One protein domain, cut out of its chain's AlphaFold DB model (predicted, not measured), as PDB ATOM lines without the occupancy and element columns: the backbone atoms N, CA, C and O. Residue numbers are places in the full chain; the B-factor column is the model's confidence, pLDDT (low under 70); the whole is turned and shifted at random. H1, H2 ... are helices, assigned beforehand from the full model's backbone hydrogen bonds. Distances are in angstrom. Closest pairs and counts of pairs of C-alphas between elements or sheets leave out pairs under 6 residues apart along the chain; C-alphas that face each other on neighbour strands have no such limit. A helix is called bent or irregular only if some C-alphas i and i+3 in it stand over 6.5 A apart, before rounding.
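AT A GLANCE: This is residues 36 to 144 of the 153 residues of an uncharacterized protein of Nosocomiicoccus massiliensis (UniProt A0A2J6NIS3). Three long helices, H1, H2 and H3, make a splayed up-and-down bundle, each running against the one before it. Short H4 and H5 pack on H1 and H3, on the side away from H2, and H6 lies beyond them at the outside. Residues 57 to 63 stick out. The 109 printed residues hold six named helices, H1 to H6 in order, and no named strand: all helix. The whole is compact, radius of gyration of the C-alphas 14.4 A, spanning 39 by 34 by 25 A.

IN THESE COORDINATES: H1, residues 36 to 52, begins at C-alpha 36 (-45.416, 28.620, 31.815) and measures 24.4 A. H2 is residues 61 to 81, 30.3 A, and H3 residues 85 to 108, 34.6 A. H4, residues 113 to 120, is only just irregular: C-alphas 114 and 117 are 6.9 A apart. H5 is residues 122 to 129; H6, residues 135 to 144, ends at C-alpha 144 (-40.652, 48.705, 41.342).

HOW THE PARTS SIT: H1 and H2, a hairpin, touch at a shallow tilt of 28 degrees, opposite ways; their closest C-alphas, Ala 41 and Phe 75, are 4.6 A apart. In the hairpin H2 and H3, residues 76 to 79 touch 85 to 88, closest C-alphas Met 79 and Leu 88, 6.2 A. H1 and H3 are near each other. H5 touches both, its Pro 123 C-alpha 5.8 A from those of Asn 46 and Ile 91. H3 and H4, a hairpin, touch at Ser 98 and Leu 119, closest C-alphas, 5.3 A. H6 touches no helix. Every O i to N i+4 pair is within hydrogen-bond range in H1, H2, H3 and H5, against 2 of 4 in H4 and 4 of 6 in H6.

THE WHOLE: The farthest C-alphas, Lys 82 and Asn 109, are 40.8 A apart. The printed part has no cut and no long link. Residues 110 to 115 have pLDDT under 70.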
ATOM      1  N   LYS A  36     -45.212  27.703  30.684       91.25
ATOM      2  CA  LYS A  36     -45.416  28.620  31.815       91.25
ATOM      3  C   LYS A  36     -44.541  28.256  33.013       91.25
ATOM      4  O   LYS A  36     -44.018  29.139  33.672       91.25
ATOM      5  N   GLU A  37     -44.334  26.965  33.241       91.69
ATOM      6  CA  GLU A  37     -43.536  26.453  34.356       91.69
ATOM      7  C   GLU A  37     -42.068  26.886  34.239       91.69
ATOM      8  O   GLU A  37     -41.462  27.304  35.224       91.69
ATOM      9  N   MET A  38     -41.517  26.879  33.020       94.69
ATOM     10  CA  MET A  38     -40.192  27.440  32.735       94.69
ATOM     11  C   MET A  38     -40.137  28.944  33.044       94.69
ATOM     12  O   MET A  38     -39.213  29.391  33.720       94.69
ATOM     13  N   ILE A  39     -41.130  29.720  32.597       94.94
ATOM     14  CA  ILE A  39     -41.187  31.172  32.840       94.94
ATOM     15  C   ILE A  39     -41.268  31.472  34.341       94.94
ATOM     16  O   ILE A  39     -40.463  32.246  34.861       94.94
ATOM     17  N   GLU A  40     -42.196  30.829  35.048       93.94
ATOM     18  CA  GLU A  40     -42.387  30.989  36.490       93.94
ATOM     19  C   GLU A  40     -41.126  30.611  37.270       93.94
ATOM     20  O   GLU A  40     -40.738  31.321  38.195       93.94
ATOM     21  N   ALA A  41     -40.445  29.533  36.879       95.25
ATOM     22  CA  ALA A  41     -39.182  29.122  37.482       95.25
ATOM     23  C   ALA A  41     -38.089  30.192  37.327       95.25
ATOM     24  O   ALA A  41     -37.361  30.474  38.279       95.25
ATOM     25  N   VAL A  42     -37.982  30.825  36.157       96.56
ATOM     26  CA  VAL A  42     -37.025  31.922  35.933       96.56
ATOM     27  C   VAL A  42     -37.399  33.172  36.732       96.56
ATOM     28  O   VAL A  42     -36.517  33.824  37.291       96.56
ATOM     29  N   ILE A  43     -38.690  33.494  36.844       95.56
ATOM     30  CA  ILE A  43     -39.166  34.609  37.676       95.56
ATOM     31  C   ILE A  43     -38.833  34.357  39.149       95.56
ATOM     32  O   ILE A  43     -38.266  35.230  39.802       95.56
ATOM     33  N   LYS A  44     -39.103  33.153  39.661       95.12
ATOM     34  CA  LYS A  44     -38.740  32.741  41.027       95.12
ATOM     35  C   LYS A  44     -37.247  32.877  41.284       95.12
ATOM     36  O   LYS A  44     -36.860  33.422  42.311       95.12
ATOM     37  N   PHE A  45     -36.422  32.448  40.332       97.06
ATOM     38  CA  PHE A  45     -34.974  32.620  40.398       97.06
ATOM     39  C   PHE A  45     -34.576  34.100  40.471       97.06
ATOM     40  O   PHE A  45     -33.735  34.474  41.282       97.06
ATOM     41  N   ASN A  46     -35.211  34.969  39.677       96.38
ATOM     42  CA  ASN A  46     -34.967  36.408  39.756       96.38
ATOM     43  C   ASN A  46     -35.343  36.984  41.126       96.38
ATOM     44  O   ASN A  46     -34.577  37.754  41.693       96.38
ATOM     45  N   ILE A  47     -36.504  36.613  41.670       95.00
ATOM     46  CA  ILE A  47     -36.937  37.072  42.995       95.00
ATOM     47  C   ILE A  47     -35.979  36.596  44.085       95.00
ATOM     48  O   ILE A  47     -35.598  37.387  44.939       95.00
ATOM     49  N   ALA A  48     -35.515  35.352  44.014       95.19
ATOM     50  CA  ALA A  48     -34.504  34.821  44.918       95.19
ATOM     51  C   ALA A  48     -33.222  35.681  44.907       95.19
ATOM     52  O   ALA A  48     -32.695  36.040  45.962       95.19
ATOM     53  N   LEU A  49     -32.764  36.108  43.722       94.88
ATOM     54  CA  LEU A  49     -31.620  37.020  43.590       94.88
ATOM     55  C   LEU A  49     -31.875  38.406  44.186       94.88
ATOM     56  O   LEU A  49     -30.949  38.969  44.759       94.88
ATOM     57  N   LEU A  50     -33.086  38.956  44.050       92.94
ATOM     58  CA  LEU A  50     -33.441  40.232  44.679       92.94
ATOM     59  C   LEU A  50     -33.454  40.105  46.200       92.94
ATOM     60  O   LEU A  50     -32.915  40.959  46.885       92.94
ATOM     61  N   LEU A  51     -34.012  39.013  46.723       92.06
ATOM     62  CA  LEU A  51     -34.041  38.748  48.158       92.06
ATOM     63  C   LEU A  51     -32.631  38.581  48.737       92.06
ATOM     64  O   LEU A  51     -32.407  38.955  49.880       92.06
ATOM     65  N   LEU A  52     -31.658  38.065  47.974       91.12
ATOM     66  CA  LEU A  52     -30.255  38.031  48.421       91.12
ATOM     67  C   LEU A  52     -29.652  39.428  48.622       91.12
ATOM     68  O   LEU A  52     -28.675  39.548  49.359       91.12
ATOM     69  N   ASP A  53     -30.192  40.448  47.951       88.75
ATOM     70  CA  ASP A  53     -29.739  41.831  48.091       88.75
ATOM     71  C   ASP A  53     -30.419  42.543  49.291       88.75
ATOM     72  O   ASP A  53     -29.982  43.628  49.673       88.75
ATOM     73  N   GLU A  54     -31.443  41.942  49.914       89.06
ATOM     74  CA  GLU A  54     -32.134  42.488  51.091       89.06
ATOM     75  C   GLU A  54     -31.435  42.098  52.404       89.06
ATOM     76  O   GLU A  54     -30.935  40.980  52.552       89.06
ATOM     77  N   GLU A  55     -31.443  43.003  53.388       87.38
ATOM     78  CA  GLU A  55     -30.988  42.715  54.753       87.38
ATOM     79  C   GLU A  55     -32.185  42.256  55.606       87.38
ATOM     80  O   GLU A  55     -33.018  43.086  55.972       87.38
ATOM     81  N   PRO A  56     -32.312  40.952  55.924       86.50
ATOM     82  CA  PRO A  56     -33.440  40.459  56.705       86.50
ATOM     83  C   PRO A  56     -33.335  40.869  58.177       86.50
ATOM     84  O   PRO A  56     -32.244  41.033  58.737       86.50
ATOM     85  N   ASN A  57     -34.484  40.924  58.848       88.31
ATOM     86  CA  ASN A  57     -34.530  41.084  60.298       88.31
ATOM     87  C   ASN A  57     -33.807  39.932  61.015       88.31
ATOM     88  O   ASN A  57     -33.834  38.780  60.585       88.31
ATOM     89  N   LYS A  58     -33.189  40.219  62.172       87.50
ATOM     90  CA  LYS A  58     -32.408  39.223  62.938       87.50
ATOM     91  C   LYS A  58     -33.186  37.946  63.261       87.50
ATOM     92  O   LYS A  58     -32.598  36.869  63.269       87.50
ATOM     93  N   ASP A  59     -34.485  38.079  63.506       88.25
ATOM     94  CA  ASP A  59     -35.360  36.964  63.870       88.25
ATOM     95  C   ASP A  59     -35.852  36.165  62.646       88.25
ATOM     96  O   ASP A  59     -36.385  35.069  62.808       88.25
ATOM     97  N   THR A  60     -35.653  36.678  61.424       88.62
ATOM     98  CA  THR A  60     -36.094  36.056  60.161       88.62
ATOM     99  C   THR A  60     -34.944  35.621  59.253       88.62
ATOM    100  O   THR A  60     -35.203  35.026  58.210       88.62
ATOM    101  N   VAL A  61     -33.678  35.828  59.646       90.50
ATOM    102  CA  VAL A  61     -32.486  35.482  58.838       90.50
ATOM    103  C   VAL A  61     -32.503  34.031  58.351       90.50
ATOM    104  O   VAL A  61     -32.247  33.770  57.180       90.50
ATOM    105  N   GLU A  62     -32.791  33.075  59.238       91.25
ATOM    106  CA  GLU A  62     -32.803  31.653  58.872       91.25
ATOM    107  C   GLU A  62     -33.910  31.355  57.854       91.25
ATOM    108  O   GLU A  62     -33.664  30.711  56.835       91.25
ATOM    109  N   THR A  63     -35.107  31.896  58.085       89.94
ATOM    110  CA  THR A  63     -36.240  31.807  57.159       89.94
ATOM    111  C   THR A  63     -35.883  32.393  55.797       89.94
ATOM    112  O   THR A  63     -36.109  31.750  54.772       89.94
ATOM    113  N   HIS A  64     -35.258  33.570  55.782       91.81
ATOM    114  CA  HIS A  64     -34.822  34.250  54.567       91.81
ATOM    115  C   HIS A  64     -33.879  33.379  53.738       91.81
ATOM    116  O   HIS A  64     -34.111  33.187  52.547       91.81
ATOM    117  N   ILE A  65     -32.859  32.788  54.371       92.50
ATOM    118  CA  ILE A  65     -31.900  31.896  53.703       92.50
ATOM    119  C   ILE A  65     -32.611  30.664  53.133       92.50
ATOM    120  O   ILE A  65     -32.452  30.350  51.954       92.50
ATOM    121  N   LEU A  66     -33.428  29.984  53.943       94.25
ATOM    122  CA  LEU A  66     -34.065  28.724  53.551       94.25
ATOM    123  C   LEU A  66     -35.071  28.894  52.408       94.25
ATOM    124  O   LEU A  66     -35.104  28.070  51.492       94.25
ATOM    125  N   TYR A  67     -35.883  29.953  52.429       93.62
ATOM    126  CA  TYR A  67     -36.832  30.206  51.343       93.62
ATOM    127  C   TYR A  67     -36.145  30.698  50.072       93.62
ATOM    128  O   TYR A  67     -36.609  30.389  48.973       93.62
ATOM    129  N   ASN A  68     -35.015  31.393  50.194       94.19
ATOM    130  CA  ASN A  68     -34.193  31.734  49.042       94.19
ATOM    131  C   ASN A  68     -33.614  30.469  48.381       94.19
ATOM    132  O   ASN A  68     -33.814  30.249  47.184       94.19
ATOM    133  N   ASP A  69     -33.019  29.572  49.172       95.75
ATOM    134  CA  ASP A  69     -32.513  28.276  48.696       95.75
ATOM    135  C   ASP A  69     -33.621  27.416  48.063       95.75
ATOM    136  O   ASP A  69     -33.394  26.745  47.048       95.75
ATOM    137  N   LEU A  70     -34.839  27.461  48.613       95.31
ATOM    138  CA  LEU A  70     -36.007  26.796  48.036       95.31
ATOM    139  C   LEU A  70     -36.340  27.342  46.642       95.31
ATOM    140  O   LEU A  70     -36.497  26.552  45.712       95.31
ATOM    141  N   LEU A  71     -36.419  28.666  46.472       95.38
ATOM    142  CA  LEU A  71     -36.712  29.293  45.176       95.38
ATOM    143  C   LEU A  71     -35.645  28.954  44.127       95.38
ATOM    144  O   LEU A  71     -35.976  28.608  42.990       95.38
ATOM    145  N   MET A  72     -34.368  28.990  44.519       95.94
ATOM    146  CA  MET A  72     -33.257  28.574  43.660       95.94
ATOM    147  C   MET A  72     -33.393  27.097  43.258       95.94
ATOM    148  O   MET A  72     -33.219  26.745  42.089       95.94
ATOM    149  N   THR A  73     -33.751  26.225  44.202       96.12
ATOM    150  CA  THR A  73     -33.940  24.787  43.959       96.12
ATOM    151  C   THR A  73     -35.130  24.504  43.042       96.12
ATOM    152  O   THR A  73     -35.018  23.658  42.150       96.12
ATOM    153  N   GLU A  74     -36.251  25.212  43.211       95.12
ATOM    154  CA  GLU A  74     -37.412  25.103  42.317       95.12
ATOM    155  C   GLU A  74     -37.024  25.471  40.876       95.12
ATOM    156  O   GLU A  74     -37.418  24.770  39.943       95.12
ATOM    157  N   PHE A  75     -36.181  26.493  40.684       96.56
ATOM    158  CA  PHE A  75     -35.642  26.834  39.367       96.56
ATOM    159  C   PHE A  75     -34.809  25.702  38.757       96.56
ATOM    160  O   PHE A  75     -35.092  25.265  37.638       96.56
ATOM    161  N   TYR A  76     -33.807  25.191  39.480       96.81
ATOM    162  CA  TYR A  76     -32.960  24.106  38.968       96.81
ATOM    163  C   TYR A  76     -33.770  22.849  38.634       96.81
ATOM    164  O   TYR A  76     -33.529  22.225  37.598       96.81
ATOM    165  N   SER A  77     -34.746  22.510  39.478       95.94
ATOM    166  CA  SER A  77     -35.604  21.335  39.300       95.94
ATOM    167  C   SER A  77     -36.481  21.475  38.056       95.94
ATOM    168  O   SER A  77     -36.433  20.618  37.177       95.94
ATOM    169  N   ALA A  78     -37.186  22.602  37.905       95.06
ATOM    170  CA  ALA A  78     -38.050  22.849  36.749       95.06
ATOM    171  C   ALA A  78     -37.275  22.840  35.418       95.06
ATOM    172  O   ALA A  78     -37.751  22.309  34.411       95.06
ATOM    173  N   MET A  79     -36.054  23.389  35.404       95.81
ATOM    174  CA  MET A  79     -35.209  23.364  34.208       95.81
ATOM    175  C   MET A  79     -34.728  21.949  33.865       95.81
ATOM    176  O   MET A  79     -34.707  21.582  32.687       95.81
ATOM    177  N   ALA A  80     -34.335  21.159  34.867       94.12
ATOM    178  CA  ALA A  80     -33.847  19.797  34.669       94.12
ATOM    179  C   ALA A  80     -34.965  18.853  34.199       94.12
ATOM    180  O   ALA A  80     -34.781  18.133  33.214       94.12
ATOM    181  N   ASP A  81     -36.134  18.914  34.838       92.38
ATOM    182  CA  ASP A  81     -37.269  18.020  34.581       92.38
ATOM    183  C   ASP A  81     -37.793  18.128  33.143       92.38
ATOM    184  O   ASP A  81     -38.186  17.131  32.530       92.38
ATOM    185  N   LYS A  82     -37.763  19.335  32.569       89.25
ATOM    186  CA  LYS A  82     -38.232  19.621  31.201       89.25
ATOM    187  C   LYS A  82     -37.110  19.633  30.160       89.25
ATOM    188  O   LYS A  82     -37.376  19.812  28.973       89.25
ATOM    189  N   GLY A  83     -35.859  19.432  30.579       92.62
ATOM    190  CA  GLY A  83     -34.696  19.420  29.691       92.62
ATOM    191  C   GLY A  83     -34.286  20.796  29.151       92.62
ATOM    192  O   GLY A  83     -33.630  20.876  28.110       92.62
ATOM    193  N   HIS A  84     -34.613  21.881  29.857       95.50
ATOM    194  CA  HIS A  84     -34.284  23.270  29.499       95.50
ATOM    195  C   HIS A  84     -32.821  23.637  29.801       95.50
ATOM    196  O   HIS A  84     -32.508  24.745  30.235       95.50
ATOM    197  N   TYR A  85     -31.882  22.722  29.543       94.75
ATOM    198  CA  TYR A  85     -30.467  22.864  29.915       94.75
ATOM    199  C   TYR A  85     -29.782  24.087  29.300       94.75
ATOM    200  O   TYR A  85     -28.874  24.656  29.903       94.75
ATOM    201  N   LYS A  86     -30.217  24.509  28.107       95.44
ATOM    202  CA  LYS A  86     -29.702  25.726  27.474       95.44
ATOM    203  C   LYS A  86     -30.113  26.975  28.258       95.44
ATOM    204  O   LYS A  86     -29.248  27.772  28.593       95.44
ATOM    205  N   ILE A  87     -31.400  27.101  28.587       96.00
ATOM    206  CA  ILE A  87     -31.942  28.225  29.366       96.00
ATOM    207  C   ILE A  87     -31.267  28.274  30.737       96.00
ATOM    208  O   ILE A  87     -30.775  29.322  31.147       96.00
ATOM    209  N   LEU A  88     -31.154  27.117  31.396       96.62
ATOM    210  CA  LEU A  88     -30.432  26.975  32.655       96.62
ATOM    211  C   LEU A  88     -28.995  27.504  32.556       96.62
ATOM    212  O   LEU A  88     -28.578  28.334  33.361       96.62
ATOM    213  N   SER A  89     -28.238  27.029  31.565       96.94
ATOM    214  CA  SER A  89     -26.850  27.441  31.359       96.94
ATOM    215  C   SER A  89     -26.739  28.942  31.092       96.94
ATOM    216  O   SER A  89     -25.897  29.606  31.697       96.94
ATOM    217  N   ASP A  90     -27.579  29.483  30.210       97.44
ATOM    218  CA  ASP A  90     -27.556  30.898  29.841       97.44
ATOM    219  C   ASP A  90     -27.840  31.786  31.062       97.44
ATOM    220  O   ASP A  90     -27.057  32.690  31.367       97.44
ATOM    221  N   ILE A  91     -28.904  31.489  31.813       97.00
ATOM    222  CA  ILE A  91     -29.305  32.265  32.995       97.00
ATOM    223  C   ILE A  91     -28.235  32.206  34.084       97.00
ATOM    224  O   ILE A  91     -27.891  33.243  34.652       97.00
ATOM    225  N   VAL A  92     -27.652  31.035  34.356       95.69
ATOM    226  CA  VAL A  92     -26.582  30.895  35.357       95.69
ATOM    227  C   VAL A  92     -25.344  31.704  34.961       95.69
ATOM    228  O   VAL A  92     -24.759  32.395  35.798       95.69
ATOM    229  N   VAL A  93     -24.946  31.664  33.685       96.62
ATOM    230  CA  VAL A  93     -23.796  32.436  33.187       96.62
ATOM    231  C   VAL A  93     -24.057  33.936  33.290       96.62
ATOM    232  O   VAL A  93     -23.207  34.666  33.810       96.62
ATOM    233  N   LEU A  94     -25.223  34.396  32.839       94.94
ATOM    234  CA  LEU A  94     -25.613  35.804  32.894       94.94
ATOM    235  C   LEU A  94     -25.695  36.311  34.339       94.94
ATOM    236  O   LEU A  94     -25.168  37.374  34.657       94.94
ATOM    237  N   THR A  95     -26.257  35.509  35.240       93.56
ATOM    238  CA  THR A  95     -26.367  35.841  36.665       93.56
ATOM    239  C   THR A  95     -24.998  35.935  37.325       93.56
ATOM    240  O   THR A  95     -24.720  36.897  38.037       93.56
ATOM    241  N   LYS A  96     -24.079  35.007  37.027       93.69
ATOM    242  CA  LYS A  96     -22.695  35.080  37.520       93.69
ATOM    243  C   LYS A  96     -21.996  36.364  37.065       93.69
ATOM    244  O   LYS A  96     -21.258  36.981  37.840       93.69
ATOM    245  N   GLN A  97     -22.210  36.765  35.812       92.38
ATOM    246  CA  GLN A  97     -21.680  38.022  35.284       92.38
ATOM    247  C   GLN A  97     -22.307  39.230  35.980       92.38
ATOM    248  O   GLN A  97     -21.579  40.158  36.328       92.38
ATOM    249  N   SER A  98     -23.621  39.206  36.211       90.38
ATOM    250  CA  SER A  98     -24.331  40.267  36.923       90.38
ATOM    251  C   SER A  98     -23.837  40.416  38.361       90.38
ATOM    252  O   SER A  98     -23.392  41.497  38.729       90.38
ATOM    253  N   ILE A  99     -23.766  39.330  39.137       90.12
ATOM    254  CA  ILE A  99     -23.223  39.335  40.508       90.12
ATOM    255  C   ILE A  99     -21.804  39.911  40.523       90.12
ATOM    256  O   ILE A  99     -21.504  40.809  41.304       90.12
ATOM    257  N   SER A 100     -20.945  39.477  39.595       89.31
ATOM    258  CA  SER A 100     -19.575  40.003  39.487       89.31
ATOM    259  C   SER A 100     -19.539  41.508  39.192       89.31
ATOM    260  O   SER A 100     -18.630  42.205  39.643       89.31
ATOM    261  N   LYS A 101     -20.494  42.023  38.407       88.88
ATOM    262  CA  LYS A 101     -20.639  43.461  38.150       88.88
ATOM    263  C   LYS A 101     -21.192  44.188  39.378       88.88
ATOM    264  O   LYS A 101     -20.621  45.215  39.732       88.88
ATOM    265  N   LYS A 102     -22.218  43.648  40.051       88.06
ATOM    266  CA  LYS A 102     -22.775  44.201  41.296       88.06
ATOM    267  C   LYS A 102     -21.674  44.386  42.337       88.06
ATOM    268  O   LYS A 102     -21.492  45.500  42.813       88.06
ATOM    269  N   SER A 103     -20.874  43.351  42.609       86.31
ATOM    270  CA  SER A 103     -19.771  43.428  43.578       86.31
ATOM    271  C   SER A 103     -18.779  44.549  43.250       86.31
ATOM    272  O   SER A 103     -18.440  45.339  44.123       86.31
ATOM    273  N   LYS A 104     -18.379  44.696  41.978       86.00
ATOM    274  CA  LYS A 104     -17.507  45.806  41.550       86.00
ATOM    275  C   LYS A 104     -18.165  47.172  41.733       86.00
ATOM    276  O   LYS A 104     -17.499  48.123  42.125       86.00
ATOM    277  N   CYS A 105     -19.459  47.292  41.439       83.31
ATOM    278  CA  CYS A 105     -20.196  48.538  41.634       83.31
ATOM    279  C   CYS A 105     -20.295  48.925  43.116       83.31
ATOM    280  O   CYS A 105     -20.156  50.111  43.415       83.31
ATOM    281  N   TYR A 106     -20.479  47.950  44.013       80.19
ATOM    282  CA  TYR A 106     -20.421  48.153  45.464       80.19
ATOM    283  C   TYR A 106     -19.032  48.618  45.913       80.19
ATOM    284  O   TYR A 106     -18.925  49.619  46.610       80.19
ATOM    285  N   GLU A 107     -17.959  47.965  45.454       81.25
ATOM    286  CA  GLU A 107     -16.579  48.376  45.768       81.25
ATOM    287  C   GLU A 107     -16.256  49.805  45.294       81.25
ATOM    288  O   GLU A 107     -15.470  50.514  45.921       81.25
ATOM    289  N   MET A 108     -16.855  50.236  44.180       80.50
ATOM    290  CA  MET A 108     -16.596  51.536  43.554       80.50
ATOM    291  C   MET A 108     -17.597  52.638  43.945       80.50
ATOM    292  O   MET A 108     -17.414  53.772  43.503       80.50
ATOM    293  N   ASN A 109     -18.640  52.346  44.733       72.56
ATOM    294  CA  ASN A 109     -19.771  53.250  45.010       72.56
ATOM    295  C   ASN A 109     -20.428  53.835  43.734       72.56
ATOM    296  O   ASN A 109     -20.744  55.022  43.670       72.56
ATOM    297  N   GLN A 110     -20.614  53.018  42.687       68.00
ATOM    298  CA  GLN A 110     -21.073  53.460  41.352       68.00
ATOM    299  C   GLN A 110     -22.369  52.785  40.861       68.00
ATOM    300  O   GLN A 110     -22.521  52.475  39.676       68.00
ATOM    301  N   LEU A 111     -23.346  52.574  41.741       63.22
ATOM    302  CA  LEU A 111     -24.686  52.136  41.331       63.22
ATOM    303  C   LEU A 111     -25.476  53.312  40.730       63.22
ATOM    304  O   LEU A 111     -26.276  53.952  41.401       63.22
ATOM    305  N   SER A 112     -25.241  53.626  39.452       61.75
ATOM    306  CA  SER A 112     -26.123  54.546  38.718       61.75
ATOM    307  C   SER A 112     -27.403  53.830  38.268       61.75
ATOM    308  O   SER A 112     -27.354  52.662  37.881       61.75
ATOM    309  N   PHE A 113     -28.536  54.545  38.276       55.16
ATOM    310  CA  PHE A 113     -29.877  54.034  37.943       55.16
ATOM    311  C   PHE A 113     -29.924  53.252  36.622       55.16
ATOM    312  O   PHE A 113     -30.532  52.188  36.541       55.16
ATOM    313  N   LYS A 114     -29.179  53.714  35.607       58.41
ATOM    314  CA  LYS A 114     -29.115  53.079  34.283       58.41
ATOM    315  C   LYS A 114     -28.607  51.629  34.324       58.41
ATOM    316  O   LYS A 114     -28.939  50.854  33.438       58.41
ATOM    317  N   ASN A 115     -27.847  51.262  35.355       69.88
ATOM    318  CA  ASN A 115     -27.313  49.913  35.520       69.88
ATOM    319  C   ASN A 115     -28.181  49.035  36.439       69.88
ATOM    320  O   ASN A 115     -28.028  47.819  36.399       69.88
ATOM    321  N   LYS A 116     -29.072  49.603  37.270       81.56
ATOM    322  CA  LYS A 116     -29.818  48.832  38.285       81.56
ATOM    323  C   LYS A 116     -30.701  47.761  37.649       81.56
ATOM    324  O   LYS A 116     -30.608  46.606  38.046       81.56
ATOM    325  N   LYS A 117     -31.478  48.114  36.620       86.88
ATOM    326  CA  LYS A 117     -32.340  47.154  35.916       86.88
ATOM    327  C   LYS A 117     -31.542  45.974  35.355       86.88
ATOM    328  O   LYS A 117     -31.795  44.837  35.731       86.88
ATOM    329  N   GLU A 118     -30.523  46.262  34.543       83.88
ATOM    330  CA  GLU A 118     -29.692  45.232  33.904       83.88
ATOM    331  C   GLU A 118     -28.989  44.317  34.923       83.88
ATOM    332  O   GLU A 118     -28.714  43.153  34.630       83.88
ATOM    333  N   LEU A 119     -28.672  44.836  36.116       88.00
ATOM    334  CA  LEU A 119     -28.015  44.085  37.185       88.00
ATOM    335  C   LEU A 119     -28.995  43.249  38.021       88.00
ATOM    336  O   LEU A 119     -28.673  42.126  38.407       88.00
ATOM    337  N   LEU A 120     -30.173  43.783  38.329       91.50
ATOM    338  CA  LEU A 120     -31.130  43.158  39.245       91.50
ATOM    339  C   LEU A 120     -32.117  42.226  38.535       91.50
ATOM    340  O   LEU A 120     -32.633  41.298  39.153       91.50
ATOM    341  N   PHE A 121     -32.345  42.438  37.238       94.25
ATOM    342  CA  PHE A 121     -33.376  41.745  36.463       94.25
ATOM    343  C   PHE A 121     -32.824  40.917  35.301       94.25
ATOM    344  O   PHE A 121     -33.563  40.567  34.385       94.25
ATOM    345  N   THR A 122     -31.538  40.547  35.339       94.81
ATOM    346  CA  THR A 122     -30.880  39.818  34.242       94.81
ATOM    347  C   THR A 122     -31.631  38.539  33.802       94.81
ATOM    348  O   THR A 122     -31.778  38.334  32.594       94.81
ATOM    349  N   PRO A 123     -32.137  37.669  34.706       96.88
ATOM    350  CA  PRO A 123     -32.998  36.551  34.307       96.88
ATOM    351  C   PRO A 123     -34.291  36.961  33.580       96.88
ATOM    352  O   PRO A 123     -34.677  36.301  32.617       96.88
ATOM    353  N   ILE A 124     -34.955  38.045  33.995       95.88
ATOM    354  CA  ILE A 124     -36.173  38.530  33.325       95.88
ATOM    355  C   ILE A 124     -35.831  39.147  31.962       95.88
ATOM    356  O   ILE A 124     -36.498  38.846  30.972       95.88
ATOM    357  N   ASP A 125     -34.737  39.904  31.861       94.94
ATOM    358  CA  ASP A 125     -34.237  40.438  30.587       94.94
ATOM    359  C   ASP A 125     -33.927  39.315  29.583       94.94
ATOM    360  O   ASP A 125     -34.168  39.464  28.380       94.94
ATOM    361  N   TYR A 126     -33.441  38.159  30.057       96.44
ATOM    362  CA  TYR A 126     -33.277  36.968  29.222       96.44
ATOM    363  C   TYR A 126     -34.622  36.475  28.676       96.44
ATOM    364  O   TYR A 126     -34.712  36.159  27.485       96.44
ATOM    365  N   LEU A 127     -35.670  36.435  29.507       96.25
ATOM    366  CA  LEU A 127     -37.009  36.036  29.068       96.25
ATOM    367  C   LEU A 127     -37.570  36.974  27.998       96.25
ATOM    368  O   LEU A 127     -38.094  36.500  26.987       96.25
ATOM    369  N   ILE A 128     -37.424  38.286  28.188       95.00
ATOM    370  CA  ILE A 128     -37.872  39.305  27.228       95.00
ATOM    371  C   ILE A 128     -37.096  39.167  25.914       95.00
ATOM    372  O   ILE A 128     -37.688  39.059  24.840       95.00
ATOM    373  N   SER A 129     -35.765  39.108  25.995       95.00
ATOM    374  CA  SER A 129     -34.873  39.087  24.825       95.00
ATOM    375  C   SER A 129     -35.059  37.851  23.944       95.00
ATOM    376  O   SER A 129     -34.809  37.907  22.741       95.00
ATOM    377  N   ASN A 130     -35.509  36.736  24.525       96.00
ATOM    378  CA  ASN A 130     -35.793  35.498  23.800       96.00
ATOM    379  C   ASN A 130     -37.283  35.330  23.447       96.00
ATOM    380  O   ASN A 130     -37.666  34.296  22.899       96.00
ATOM    381  N   GLY A 131     -38.126  36.332  23.727       94.62
ATOM    382  CA  GLY A 131     -39.547  36.324  23.377       94.62
ATOM    383  C   GLY A 131     -40.394  35.349  24.199       94.62
ATOM    384  O   GLY A 131     -41.440  34.906  23.727       94.62
ATOM    385  N   TYR A 132     -39.952  34.994  25.409       95.31
ATOM    386  CA  TYR A 132     -40.718  34.142  26.322       95.31
ATOM    387  C   TYR A 132     -41.806  34.924  27.063       95.31
ATOM    388  O   TYR A 132     -42.888  34.386  27.306       95.31
ATOM    389  N   ILE A 133     -41.547  36.200  27.356       94.88
ATOM    390  CA  ILE A 133     -42.505  37.132  27.960       94.88
ATOM    391  C   ILE A 133     -42.532  38.461  27.199       94.88
ATOM    392  O   ILE A 133     -41.587  38.808  26.488       94.88
ATOM    393  N   SER A 134     -43.625  39.204  27.345       94.31
ATOM    394  CA  SER A 134     -43.810  40.526  26.750       94.31
ATOM    395  C   SER A 134     -42.894  41.567  27.393       94.31
ATOM    396  O   SER A 134     -42.788  41.644  28.615       94.31
ATOM    397  N   ASN A 135     -42.317  42.451  26.573       92.25
ATOM    398  CA  ASN A 135     -41.548  43.604  27.049       92.25
ATOM    399  C   ASN A 135     -42.402  44.634  27.812       92.25
ATOM    400  O   ASN A 135     -41.867  45.548  28.426       92.25
ATOM    401  N   THR A 136     -43.731  44.503  27.814       91.69
ATOM    402  CA  THR A 136     -44.610  45.354  28.629       91.69
ATOM    403  C   THR A 136     -44.326  45.234  30.126       91.69
ATOM    404  O   THR A 136     -44.620  46.179  30.854       91.69
ATOM    405  N   ILE A 137     -43.728  44.116  30.560       91.25
ATOM    406  CA  ILE A 137     -43.293  43.883  31.942       91.25
ATOM    407  C   ILE A 137     -42.205  44.869  32.398       91.25
ATOM    408  O   ILE A 137     -42.048  45.105  33.592       91.25
ATOM    409  N   ASP A 138     -41.509  45.518  31.457       90.81
ATOM    410  CA  ASP A 138     -40.512  46.549  31.754       90.81
ATOM    411  C   ASP A 138     -41.093  47.695  32.580       90.81
ATOM    412  O   ASP A 138     -40.407  48.216  33.452       90.81
ATOM    413  N   LYS A 139     -42.366  48.045  32.362       90.19
ATOM    414  CA  LYS A 139     -43.038  49.111  33.119       90.19
ATOM    415  C   LYS A 139     -43.228  48.744  34.589       90.19
ATOM    416  O   LYS A 139     -43.086  49.604  35.447       90.19
ATOM    417  N   THR A 140     -43.529  47.477  34.867       91.00
ATOM    418  CA  THR A 140     -43.646  46.945  36.232       91.00
ATOM    419  C   THR A 140     -42.280  46.927  36.919       91.00
ATOM    420  O   THR A 140     -42.166  47.310  38.079       91.00
ATOM    421  N   ILE A 141     -41.218  46.555  36.193       91.56
ATOM    422  CA  ILE A 141     -39.838  46.600  36.704       91.56
ATOM    423  C   ILE A 141     -39.399  48.040  37.000       91.56
ATOM    424  O   ILE A 141     -38.804  48.298  38.042       91.56
ATOM    425  N   GLU A 142     -39.686  48.977  36.096       90.31
ATOM    426  CA  GLU A 142     -39.374  50.399  36.274       90.31
ATOM    427  C   GLU A 142     -40.109  50.982  37.486       90.31
ATOM    428  O   GLU A 142     -39.468  51.594  38.336       90.31
ATOM    429  N   ALA A 143     -41.409  50.708  37.632       88.69
ATOM    430  CA  ALA A 143     -42.186  51.152  38.790       88.69
ATOM    431  C   ALA A 143     -41.639  50.597  40.118       88.69
ATOM    432  O   ALA A 143     -41.499  51.340  41.084       88.69
ATOM    433  N   PHE A 144     -41.259  49.315  40.155       90.00
ATOM    434  CA  PHE A 144     -40.652  48.705  41.342       90.00
ATOM    435  C   PHE A 144     -39.317  49.362  41.727       90.00
ATOM    436  O   PHE A 144     -39.043  49.581  42.908       90.00
TER     437      PHE A 144